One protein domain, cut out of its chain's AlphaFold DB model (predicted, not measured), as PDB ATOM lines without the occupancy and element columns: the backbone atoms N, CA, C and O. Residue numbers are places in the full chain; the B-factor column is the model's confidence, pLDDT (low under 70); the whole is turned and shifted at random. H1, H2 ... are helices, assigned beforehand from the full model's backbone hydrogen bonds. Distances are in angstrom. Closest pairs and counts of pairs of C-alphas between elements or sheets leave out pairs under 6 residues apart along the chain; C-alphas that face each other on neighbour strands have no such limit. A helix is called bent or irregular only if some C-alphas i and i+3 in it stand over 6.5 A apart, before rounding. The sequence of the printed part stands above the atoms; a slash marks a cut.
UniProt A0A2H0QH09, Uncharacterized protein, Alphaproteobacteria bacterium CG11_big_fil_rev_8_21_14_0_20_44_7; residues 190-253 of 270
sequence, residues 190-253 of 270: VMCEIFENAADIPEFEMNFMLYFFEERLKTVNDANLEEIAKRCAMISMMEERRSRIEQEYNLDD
ATOM      1  N   VAL A 190       2.383 -36.100  44.002       91.94
ATOM      2  CA  VAL A 190       3.020 -36.139  45.323       91.94
ATOM      3  C   VAL A 190       4.237 -35.213  45.378       91.94
ATOM      4  O   VAL A 190       4.471 -34.594  46.416       91.94
ATOM      5  N   MET A 191       4.996 -35.093  44.287       89.62
ATOM      6  CA  MET A 191       6.136 -34.185  44.217       89.62
ATOM      7  C   MET A 191       5.691 -32.725  44.338       89.62
ATOM      8  O   MET A 191       6.191 -32.024  45.216       89.62
ATOM      9  N   CYS A 192       4.700 -32.286  43.548       87.69
ATOM     10  CA  CYS A 192       4.144 -30.935  43.674       87.69
ATOM     11  C   CYS A 192       3.666 -30.658  45.112       87.69
ATOM     12  O   CYS A 192       4.041 -29.642  45.690       87.69
ATOM     13  N   GLU A 193       2.914 -31.584  45.731       88.88
ATOM     14  CA  GLU A 193       2.437 -31.431  47.117       88.88
ATOM     15  C   GLU A 193       3.586 -31.231  48.119       88.88
ATOM     16  O   GLU A 193       3.461 -30.464  49.075       88.88
ATOM     17  N   ILE A 194       4.701 -31.952  47.954       88.38
ATOM     18  CA  ILE A 194       5.857 -31.830  48.850       88.38
ATOM     19  C   ILE A 194       6.448 -30.421  48.776       88.38
ATOM     20  O   ILE A 194       6.789 -29.852  49.814       88.38
ATOM     21  N   PHE A 195       6.544 -29.866  47.571       83.12
ATOM     22  CA  PHE A 195       7.174 -28.574  47.339       83.12
ATOM     23  C   PHE A 195       6.269 -27.385  47.649       83.12
ATOM     24  O   PHE A 195       6.750 -26.419  48.234       83.12
ATOM     25  N   GLU A 196       4.963 -27.481  47.398       82.81
ATOM     26  CA  GLU A 196       3.987 -26.472  47.842       82.81
ATOM     27  C   GLU A 196       4.019 -26.253  49.363       82.81
ATOM     28  O   GLU A 196       3.762 -25.156  49.854       82.81
ATOM     29  N   ASN A 197       4.337 -27.306  50.121       81.94
ATOM     30  CA  ASN A 197       4.404 -27.270  51.581       81.94
ATOM     31  C   ASN A 197       5.827 -27.047  52.124       81.94
ATOM     32  O   ASN A 197       6.025 -27.044  53.345       81.94
ATOM     33  N   ALA A 198       6.829 -26.892  51.256       79.31
ATOM     34  CA  ALA A 198       8.204 -26.651  51.667       79.31
ATOM     35  C   ALA A 198       8.403 -25.167  52.010       79.31
ATOM     36  O   ALA A 198       8.132 -24.293  51.196       79.31
ATOM     37  N   ALA A 199       8.893 -24.881  53.219       71.62
ATOM     38  CA  ALA A 199       9.126 -23.502  53.661       71.62
ATOM     39  C   ALA A 199      10.272 -22.825  52.889       71.62
ATOM     40  O   ALA A 199      10.139 -21.677  52.491       71.62
ATOM     41  N   ASP A 200      11.366 -23.558  52.665       77.06
ATOM     42  CA  ASP A 200      12.526 -23.128  51.887       77.06
ATOM     43  C   ASP A 200      13.060 -24.330  51.101       77.06
ATOM     44  O   ASP A 200      13.280 -25.406  51.671       77.06
ATOM     45  N   ILE A 201      13.279 -24.156  49.796       78.12
ATOM     46  CA  ILE A 201      13.825 -25.196  48.918       78.12
ATOM     47  C   ILE A 201      15.250 -24.797  48.517       78.12
ATOM     48  O   ILE A 201      15.428 -23.769  47.856       78.12
ATOM     49  N   PRO A 202      16.278 -25.586  48.878       81.94
ATOM     50  CA  PRO A 202      17.628 -25.377  48.374       81.94
ATOM     51  C   PRO A 202      17.684 -25.479  46.846       81.94
ATOM     52  O   PRO A 202      17.023 -26.324  46.251       81.94
ATOM     53  N   GLU A 203      18.543 -24.682  46.209       78.19
ATOM     54  CA  GLU A 203      18.701 -24.673  44.746       78.19
ATOM     55  C   GLU A 203      18.937 -26.066  44.154       78.19
ATOM     56  O   GLU A 203      18.330 -26.426  43.150       78.19
ATOM     57  N   PHE A 204      19.795 -26.863  44.788       82.50
ATOM     58  CA  PHE A 204      20.108 -28.193  44.282       82.50
ATOM     59  C   PHE A 204      18.878 -29.121  44.275       82.50
ATOM     60  O   PHE A 204      18.764 -29.947  43.376       82.50
ATOM     61  N   GLU A 205      17.948 -28.970  45.227       84.25
ATOM     62  CA  GLU A 205      16.703 -29.755  45.273       84.25
ATOM     63  C   GLU A 205      15.736 -29.306  44.171       84.25
ATOM     64  O   GLU A 205      15.070 -30.136  43.556       84.25
ATOM     65  N   MET A 206      15.700 -28.002  43.869       79.81
ATOM     66  CA  MET A 206      14.917 -27.465  42.752       79.81
ATOM     67  C   MET A 206      15.439 -27.992  41.408       79.81
ATOM     68  O   MET A 206      14.667 -28.499  40.597       79.81
ATOM     69  N   ASN A 207      16.756 -27.938  41.195       82.56
ATOM     70  CA  ASN A 207      17.381 -28.450  39.974       82.56
ATOM     71  C   ASN A 207      17.179 -29.965  39.838       82.56
ATOM     72  O   ASN A 207      16.889 -30.458  38.751       82.56
ATOM     73  N   PHE A 208      17.287 -30.702  40.947       85.50
ATOM     74  CA  PHE A 208      16.999 -32.131  40.970       85.50
ATOM     75  C   PHE A 208      15.542 -32.429  40.596       85.50
ATOM     76  O   PHE A 208      15.288 -33.366  39.846       85.50
ATOM     77  N   MET A 209      14.584 -31.638  41.087       83.06
ATOM     78  CA  MET A 209      13.173 -31.798  40.742       83.06
ATOM     79  C   MET A 209      12.913 -31.574  39.247       83.06
ATOM     80  O   MET A 209      12.223 -32.385  38.635       83.06
ATOM     81  N   LEU A 210      13.468 -30.510  38.659       79.50
ATOM     82  CA  LEU A 210      13.335 -30.247  37.222       79.50
ATOM     83  C   LEU A 210      13.887 -31.418  36.402       79.50
ATOM     84  O   LEU A 210      13.165 -31.995  35.591       79.50
ATOM     85  N   TYR A 211      15.104 -31.858  36.729       85.62
ATOM     86  CA  TYR A 211      15.705 -33.048  36.130       85.62
ATOM     87  C   TYR A 211      14.820 -34.294  36.297       85.62
ATOM     88  O   TYR A 211      14.646 -35.077  35.365       85.62
ATOM     89  N   PHE A 212      14.230 -34.493  37.477       86.31
ATOM     90  CA  PHE A 212      13.357 -35.632  37.748       86.31
ATOM     91  C   PHE A 212      12.100 -35.622  36.865       86.31
ATOM     92  O   PHE A 212      11.702 -36.669  36.348       86.31
ATOM     93  N   PHE A 213      11.488 -34.457  36.654       82.94
ATOM     94  CA  PHE A 213      10.323 -34.329  35.784       82.94
ATOM     95  C   PHE A 213      10.646 -34.541  34.301       82.94
ATOM     96  O   PHE A 213       9.898 -35.234  33.603       82.94
ATOM     97  N   GLU A 214      11.754 -33.967  33.838       80.75
ATOM     98  CA  GLU A 214      12.204 -34.040  32.446       80.75
ATOM     99  C   GLU A 214      12.658 -35.458  32.080       80.75
ATOM    100  O   GLU A 214      12.137 -36.071  31.147       80.75
ATOM    101  N   GLU A 215      13.583 -36.022  32.856       83.81
ATOM    102  CA  GLU A 215      14.298 -37.240  32.466       83.81
ATOM    103  C   GLU A 215      13.651 -38.520  33.004       83.81
ATOM    104  O   GLU A 215      13.624 -39.545  32.310       83.81
ATOM    105  N   ARG A 216      13.112 -38.495  34.232       83.88
ATOM    106  CA  ARG A 216      12.560 -39.707  34.867       83.88
ATOM    107  C   ARG A 216      11.078 -39.887  34.600       83.88
ATOM    108  O   ARG A 216      10.674 -40.916  34.061       83.88
ATOM    109  N   LEU A 217      10.267 -38.883  34.922       82.69
ATOM    110  CA  LEU A 217       8.826 -38.974  34.690       82.69
ATOM    111  C   LEU A 217       8.462 -38.811  33.213       82.69
ATOM    112  O   LEU A 217       7.442 -39.356  32.782       82.69
ATOM    113  N   LYS A 218       9.309 -38.114  32.436       79.38
ATOM    114  CA  LYS A 218       9.058 -37.733  31.035       79.38
ATOM    115  C   LYS A 218       7.738 -36.985  30.871       79.38
ATOM    116  O   LYS A 218       7.096 -37.060  29.822       79.38
ATOM    117  N   THR A 219       7.301 -36.323  31.939       64.88
ATOM    118  CA  THR A 219       6.065 -35.551  31.953       64.88
ATOM    119  C   THR A 219       6.318 -34.118  31.521       64.88
ATOM    120  O   THR A 219       5.404 -33.499  30.986       64.88
ATOM    121  N   VAL A 220       7.553 -33.626  31.650       62.47
ATOM    122  CA  VAL A 220       7.963 -32.299  31.187       62.47
ATOM    123  C   VAL A 220       8.634 -32.362  29.811       62.47
ATOM    124  O   VAL A 220       9.526 -33.167  29.560       62.47
ATOM    125  N   ASN A 221       8.204 -31.471  28.926       64.25
ATOM    126  CA  ASN A 221       8.875 -31.027  27.714       64.25
ATOM    127  C   ASN A 221       8.815 -29.488  27.651       64.25
ATOM    128  O   ASN A 221       8.036 -28.865  28.377       64.25
ATOM    129  N   ASP A 222       9.580 -28.864  26.751       60.19
ATOM    130  CA  ASP A 222       9.610 -27.395  26.606       60.19
ATOM    131  C   ASP A 222       8.216 -26.760  26.418       60.19
ATOM    132  O   ASP A 222       8.017 -25.586  26.721       60.19
ATOM    133  N   ALA A 223       7.232 -27.525  25.930       58.19
ATOM    134  CA  ALA A 223       5.879 -27.043  25.675       58.19
ATOM    135  C   ALA A 223       4.949 -27.077  26.904       58.19
ATOM    136  O   ALA A 223       3.932 -26.385  26.890       58.19
ATOM    137  N   ASN A 224       5.256 -27.856  27.949       71.06
ATOM    138  CA  ASN A 224       4.418 -27.983  29.150       71.06
ATOM    139  C   ASN A 224       5.168 -27.742  30.477       71.06
ATOM    140  O   ASN A 224       4.540 -27.772  31.538       71.06
ATOM    141  N   LEU A 225       6.470 -27.431  30.430       66.38
ATOM    142  CA  LEU A 225       7.266 -27.025  31.593       66.38
ATOM    143  C   LEU A 225       6.596 -25.878  32.360       66.38
ATOM    144  O   LEU A 225       6.476 -25.931  33.580       66.38
ATOM    145  N   GLU A 226       6.095 -24.865  31.647       66.75
ATOM    146  CA  GLU A 226       5.417 -23.717  32.258       66.75
ATOM    147  C   GLU A 226       4.085 -24.109  32.929       66.75
ATOM    148  O   GLU A 226       3.673 -23.510  33.920       66.75
ATOM    149  N   GLU A 227       3.399 -25.135  32.423       72.88
ATOM    150  CA  GLU A 227       2.147 -25.632  33.002       72.88
ATOM    151  C   GLU A 227       2.411 -26.431  34.282       72.88
ATOM    152  O   GLU A 227       1.774 -26.186  35.309       72.88
ATOM    153  N   ILE A 228       3.395 -27.330  34.252       69.25
ATOM    154  CA  ILE A 228       3.788 -28.152  35.405       69.25
ATOM    155  C   ILE A 228       4.421 -27.280  36.493       69.25
ATOM    156  O   ILE A 228       4.085 -27.409  37.669       69.25
ATOM    157  N   ALA A 229       5.259 -26.316  36.115       68.75
ATOM    158  CA  ALA A 229       5.850 -25.380  37.057       68.75
ATOM    159  C   ALA A 229       4.810 -24.409  37.653       68.75
ATOM    160  O   ALA A 229       4.934 -24.031  38.816       68.75
ATOM    161  N   LYS A 230       3.737 -24.050  36.929       72.25
ATOM    162  CA  LYS A 230       2.569 -23.357  37.518       72.25
ATOM    163  C   LYS A 230       1.819 -24.265  38.484       72.25
ATOM    164  O   LYS A 230       1.465 -23.823  39.573       72.25
ATOM    165  N   ARG A 231       1.590 -25.522  38.097       73.06
ATOM    166  CA  ARG A 231       0.853 -26.506  38.898       73.06
ATOM    167  C   ARG A 231       1.555 -26.828  40.213       73.06
ATOM    168  O   ARG A 231       0.872 -26.895  41.219       73.06
ATOM    169  N   CYS A 232       2.876 -26.977  40.221       74.94
ATOM    170  CA  CYS A 232       3.641 -27.178  41.453       74.94
ATOM    171  C   CYS A 232       4.043 -25.855  42.150       74.94
ATOM    172  O   CYS A 232       4.944 -25.868  42.986       74.94
ATOM    173  N   ALA A 233       3.473 -24.705  41.760       69.19
ATOM    174  CA  ALA A 233       3.841 -23.365  42.245       69.19
ATOM    175  C   ALA A 233       5.337 -22.980  42.104       69.19
ATOM    176  O   ALA A 233       5.793 -21.988  42.677       69.19
ATOM    177  N   MET A 234       6.108 -23.710  41.295       66.44
ATOM    178  CA  MET A 234       7.526 -23.452  41.041       66.44
ATOM    179  C   MET A 234       7.767 -22.126  40.314       66.44
ATOM    180  O   MET A 234       8.781 -21.486  40.574       66.44
ATOM    181  N   ILE A 235       6.849 -21.665  39.455       60.41
ATOM    182  CA  ILE A 235       7.048 -20.411  38.703       60.41
ATOM    183  C   ILE A 235       7.140 -19.201  39.623       60.41
ATOM    184  O   ILE A 235       8.101 -18.446  39.520       60.41
ATOM    185  N   SER A 236       6.230 -19.064  40.589       60.72
ATOM    186  CA  SER A 236       6.318 -17.987  41.582       60.72
ATOM    187  C   SER A 236       7.628 -18.039  42.372       60.72
ATOM    188  O   SER A 236       8.216 -17.002  42.661       60.72
ATOM    189  N   MET A 237       8.137 -19.241  42.663       64.56
ATOM    190  CA  MET A 237       9.393 -19.417  43.397       64.56
ATOM    191  C   MET A 237      10.622 -19.090  42.541       64.56
ATOM    192  O   MET A 237      11.589 -18.518  43.046       64.56
ATOM    193  N   MET A 238      10.592 -19.425  41.250       62.78
ATOM    194  CA  MET A 238      11.642 -19.093  40.286       62.78
ATOM    195  C   MET A 238      11.660 -17.592  39.960       62.78
ATOM    196  O   MET A 238      12.742 -17.019  39.857       62.78
ATOM    197  N   GLU A 239      10.503 -16.932  39.874       64.81
ATOM    198  CA  GLU A 239      10.372 -15.481  39.664       64.81
ATOM    199  C   GLU A 239      10.791 -14.670  40.907       64.81
ATOM    200  O   GLU A 239      11.574 -13.721  40.800       64.81
ATOM    201  N   GLU A 240      10.378 -15.078  42.115       64.06
ATOM    202  CA  GLU A 240      10.885 -14.502  43.376       64.06
ATOM    203  C   GLU A 240      12.397 -14.708  43.539       64.06
ATOM    204  O   GLU A 240      13.095 -13.943  44.207       64.06
ATOM    205  N   ARG A 241      12.937 -15.775  42.953       64.62
ATOM    206  CA  ARG A 241      14.371 -16.052  42.972       64.62
ATOM    207  C   ARG A 241      15.125 -15.215  41.944       64.62
ATOM    208  O   ARG A 241      16.158 -14.655  42.296       64.62
ATOM    209  N   ARG A 242      14.607 -15.093  40.718       63.19
ATOM    210  CA  ARG A 242      15.173 -14.232  39.670       63.19
ATOM    211  C   ARG A 242      15.257 -12.785  40.156       63.19
ATOM    212  O   ARG A 242      16.335 -12.210  40.126       63.19
ATOM    213  N   SER A 243      14.180 -12.267  40.742       62.47
ATOM    214  CA  SER A 243      14.160 -10.915  41.314       62.47
ATOM    215  C   SER A 243      15.119 -10.736  42.502       62.47
ATOM    216  O   SER A 243      15.741  -9.682  42.627       62.47
ATOM    217  N   ARG A 244      15.314 -11.760  43.352       67.62
ATOM    218  CA  ARG A 244      16.349 -11.736  44.407       67.62
ATOM    219  C   ARG A 244      17.769 -11.698  43.843       67.62
ATOM    220  O   ARG A 244      18.581 -10.938  44.352       67.62
ATOM    221  N   ILE A 245      18.065 -12.475  42.803       63.09
ATOM    222  CA  ILE A 245      19.385 -12.491  42.150       63.09
ATOM    223  C   ILE A 245      19.639 -11.164  41.423       63.09
ATOM    224  O   ILE A 245      20.718 -10.595  41.559       63.09
ATOM    225  N   GLU A 246      18.647 -10.628  40.713       65.25
ATOM    226  CA  GLU A 246      18.719  -9.302  40.081       65.25
ATOM    227  C   GLU A 246      18.997  -8.202  41.117       65.25
ATOM    228  O   GLU A 246      19.835  -7.331  40.886       65.25
ATOM    229  N   GLN A 247      18.374  -8.281  42.300       70.69
ATOM    230  CA  GLN A 247      18.643  -7.368  43.415       70.69
ATOM    231  C   GLN A 247      20.014  -7.576  44.072       70.69
ATOM    232  O   GLN A 247      20.659  -6.600  44.450       70.69
ATOM    233  N   GLU A 248      20.459  -8.822  44.244       68.38
ATOM    234  CA  GLU A 248      21.716  -9.155  44.926       68.38
ATOM    235  C   GLU A 248      22.945  -8.859  44.054       68.38
ATOM    236  O   GLU A 248      23.988  -8.454  44.570       68.38
ATOM    237  N   TYR A 249      22.810  -8.983  42.729       67.69
ATOM    238  CA  TYR A 249      23.895  -8.762  41.772       67.69
ATOM    239  C   TYR A 249      23.794  -7.441  40.996       67.69
ATOM    240  O   TYR A 249      24.727  -7.114  40.264       67.69
ATOM    241  N   ASN A 250      22.721  -6.660  41.183       61.19
ATOM    242  CA  ASN A 250      22.480  -5.373  40.517       61.19
ATOM    243  C   ASN A 250      22.742  -5.451  38.999       61.19
ATOM    244  O   ASN A 250      23.410  -4.590  38.420       61.19
ATOM    245  N   LEU A 251      22.297  -6.557  38.396       53.56
ATOM    246  CA  LEU A 251      22.465  -6.851  36.979       53.56
ATOM    247  C   LEU A 251      21.387  -6.090  36.209       53.56
ATOM    248  O   LEU A 251      20.200  -6.332  36.409       53.56
ATOM    249  N   ASP A 252      21.809  -5.167  35.343       51.72
ATOM    250  CA  ASP A 252      20.918  -4.551  34.365       51.72
ATOM    251  C   ASP A 252      20.464  -5.613  33.335       51.72
ATOM    252  O   ASP A 252      21.228  -6.512  32.958       51.72
ATOM    253  N   ASP A 253      19.208  -5.474  32.904       50.84
ATOM    254  CA  ASP A 253      18.345  -6.398  32.134       50.84
ATOM    255  C   ASP A 253      18.999  -7.029  30.874       50.84
ATOM    256  O   ASP A 253      18.621  -8.109  30.429       50.84
TER     257      ASP A 253
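What this domain is: This is residues 190 to 253 of the 270 residues of an uncharacterized protein of Alphaproteobacteria bacterium CG11_big_fil_rev_8_21_14_0_20_44_7 (UniProt A0A2H0QH09). Three helices, H1, H2 and H3, are set loosely with their centres in a triangle, and a longer helix, H4, leaves this small body from a corner with H3. The far part of H4 and the tail after it, residues 242 to 253, stick out as an arm. The printed part has 64 residues with four named helices, in the order H1, H2, H3, H4, and no named strand; the class is all helix. It is only just compact, close to loose, with a radius of gyration of the C-alphas of 12.8 A, and spans 37 by 27 by 18 A.

How they stand to each other: H4, residues 234 to 249, and H3, residues 225 to 231, only just touch, with 3 pairs of C-alphas within 8 A, and only at the corner by their tight link. H4 touches H3 with residues 235 to 236 alone; the closest C-alphas, of Ala 229 and Ile 235, are 5.4 A apart. Their lines stand at 72 degrees, only just about perpendicular. H1, residues 190 to 196, is close to H3 but not clearly touching: the closest C-alphas, of Cys 192 and Arg 231, are 7.3 A apart, and the lines are about perpendicular at 75 degrees. H1 and H4 are only just apart, 8.1 A at the closest. H2, residues 203 to 217, is near H1, H3 and H4, with 7, 6 and 5 pairs of C-alphas within 10 A. In H1, H3 and H4 every O i to N i+4 pair is within hydrogen-bond range; in H2, 10 of 11 are.

Where its parts are: H4 measures 22.0 A from C-alpha 234 to C-alpha 249, which is at (23.895, -8.762, 41.772). H2 measures 20.1 A and is neither bent nor irregular, but only just: C-alphas 214 and 217 are 6.4 A apart. H1 begins with C-alpha 190 at (3.020, -36.139, 45.323) and measures 10.0 A; H3 measures 9.7 A.

The domain as a whole: The C-alphas farthest apart, of Val 190 and Asp 252, are 37.9 A apart. Without residues 242 to 253, which stand free, the body spans 27 by 18 by 18 A. The printed part has no cut and no long link. Its mean pLDDT is 73.0, with 29 residues under 70, among them 233 to 246 and 248 to 253.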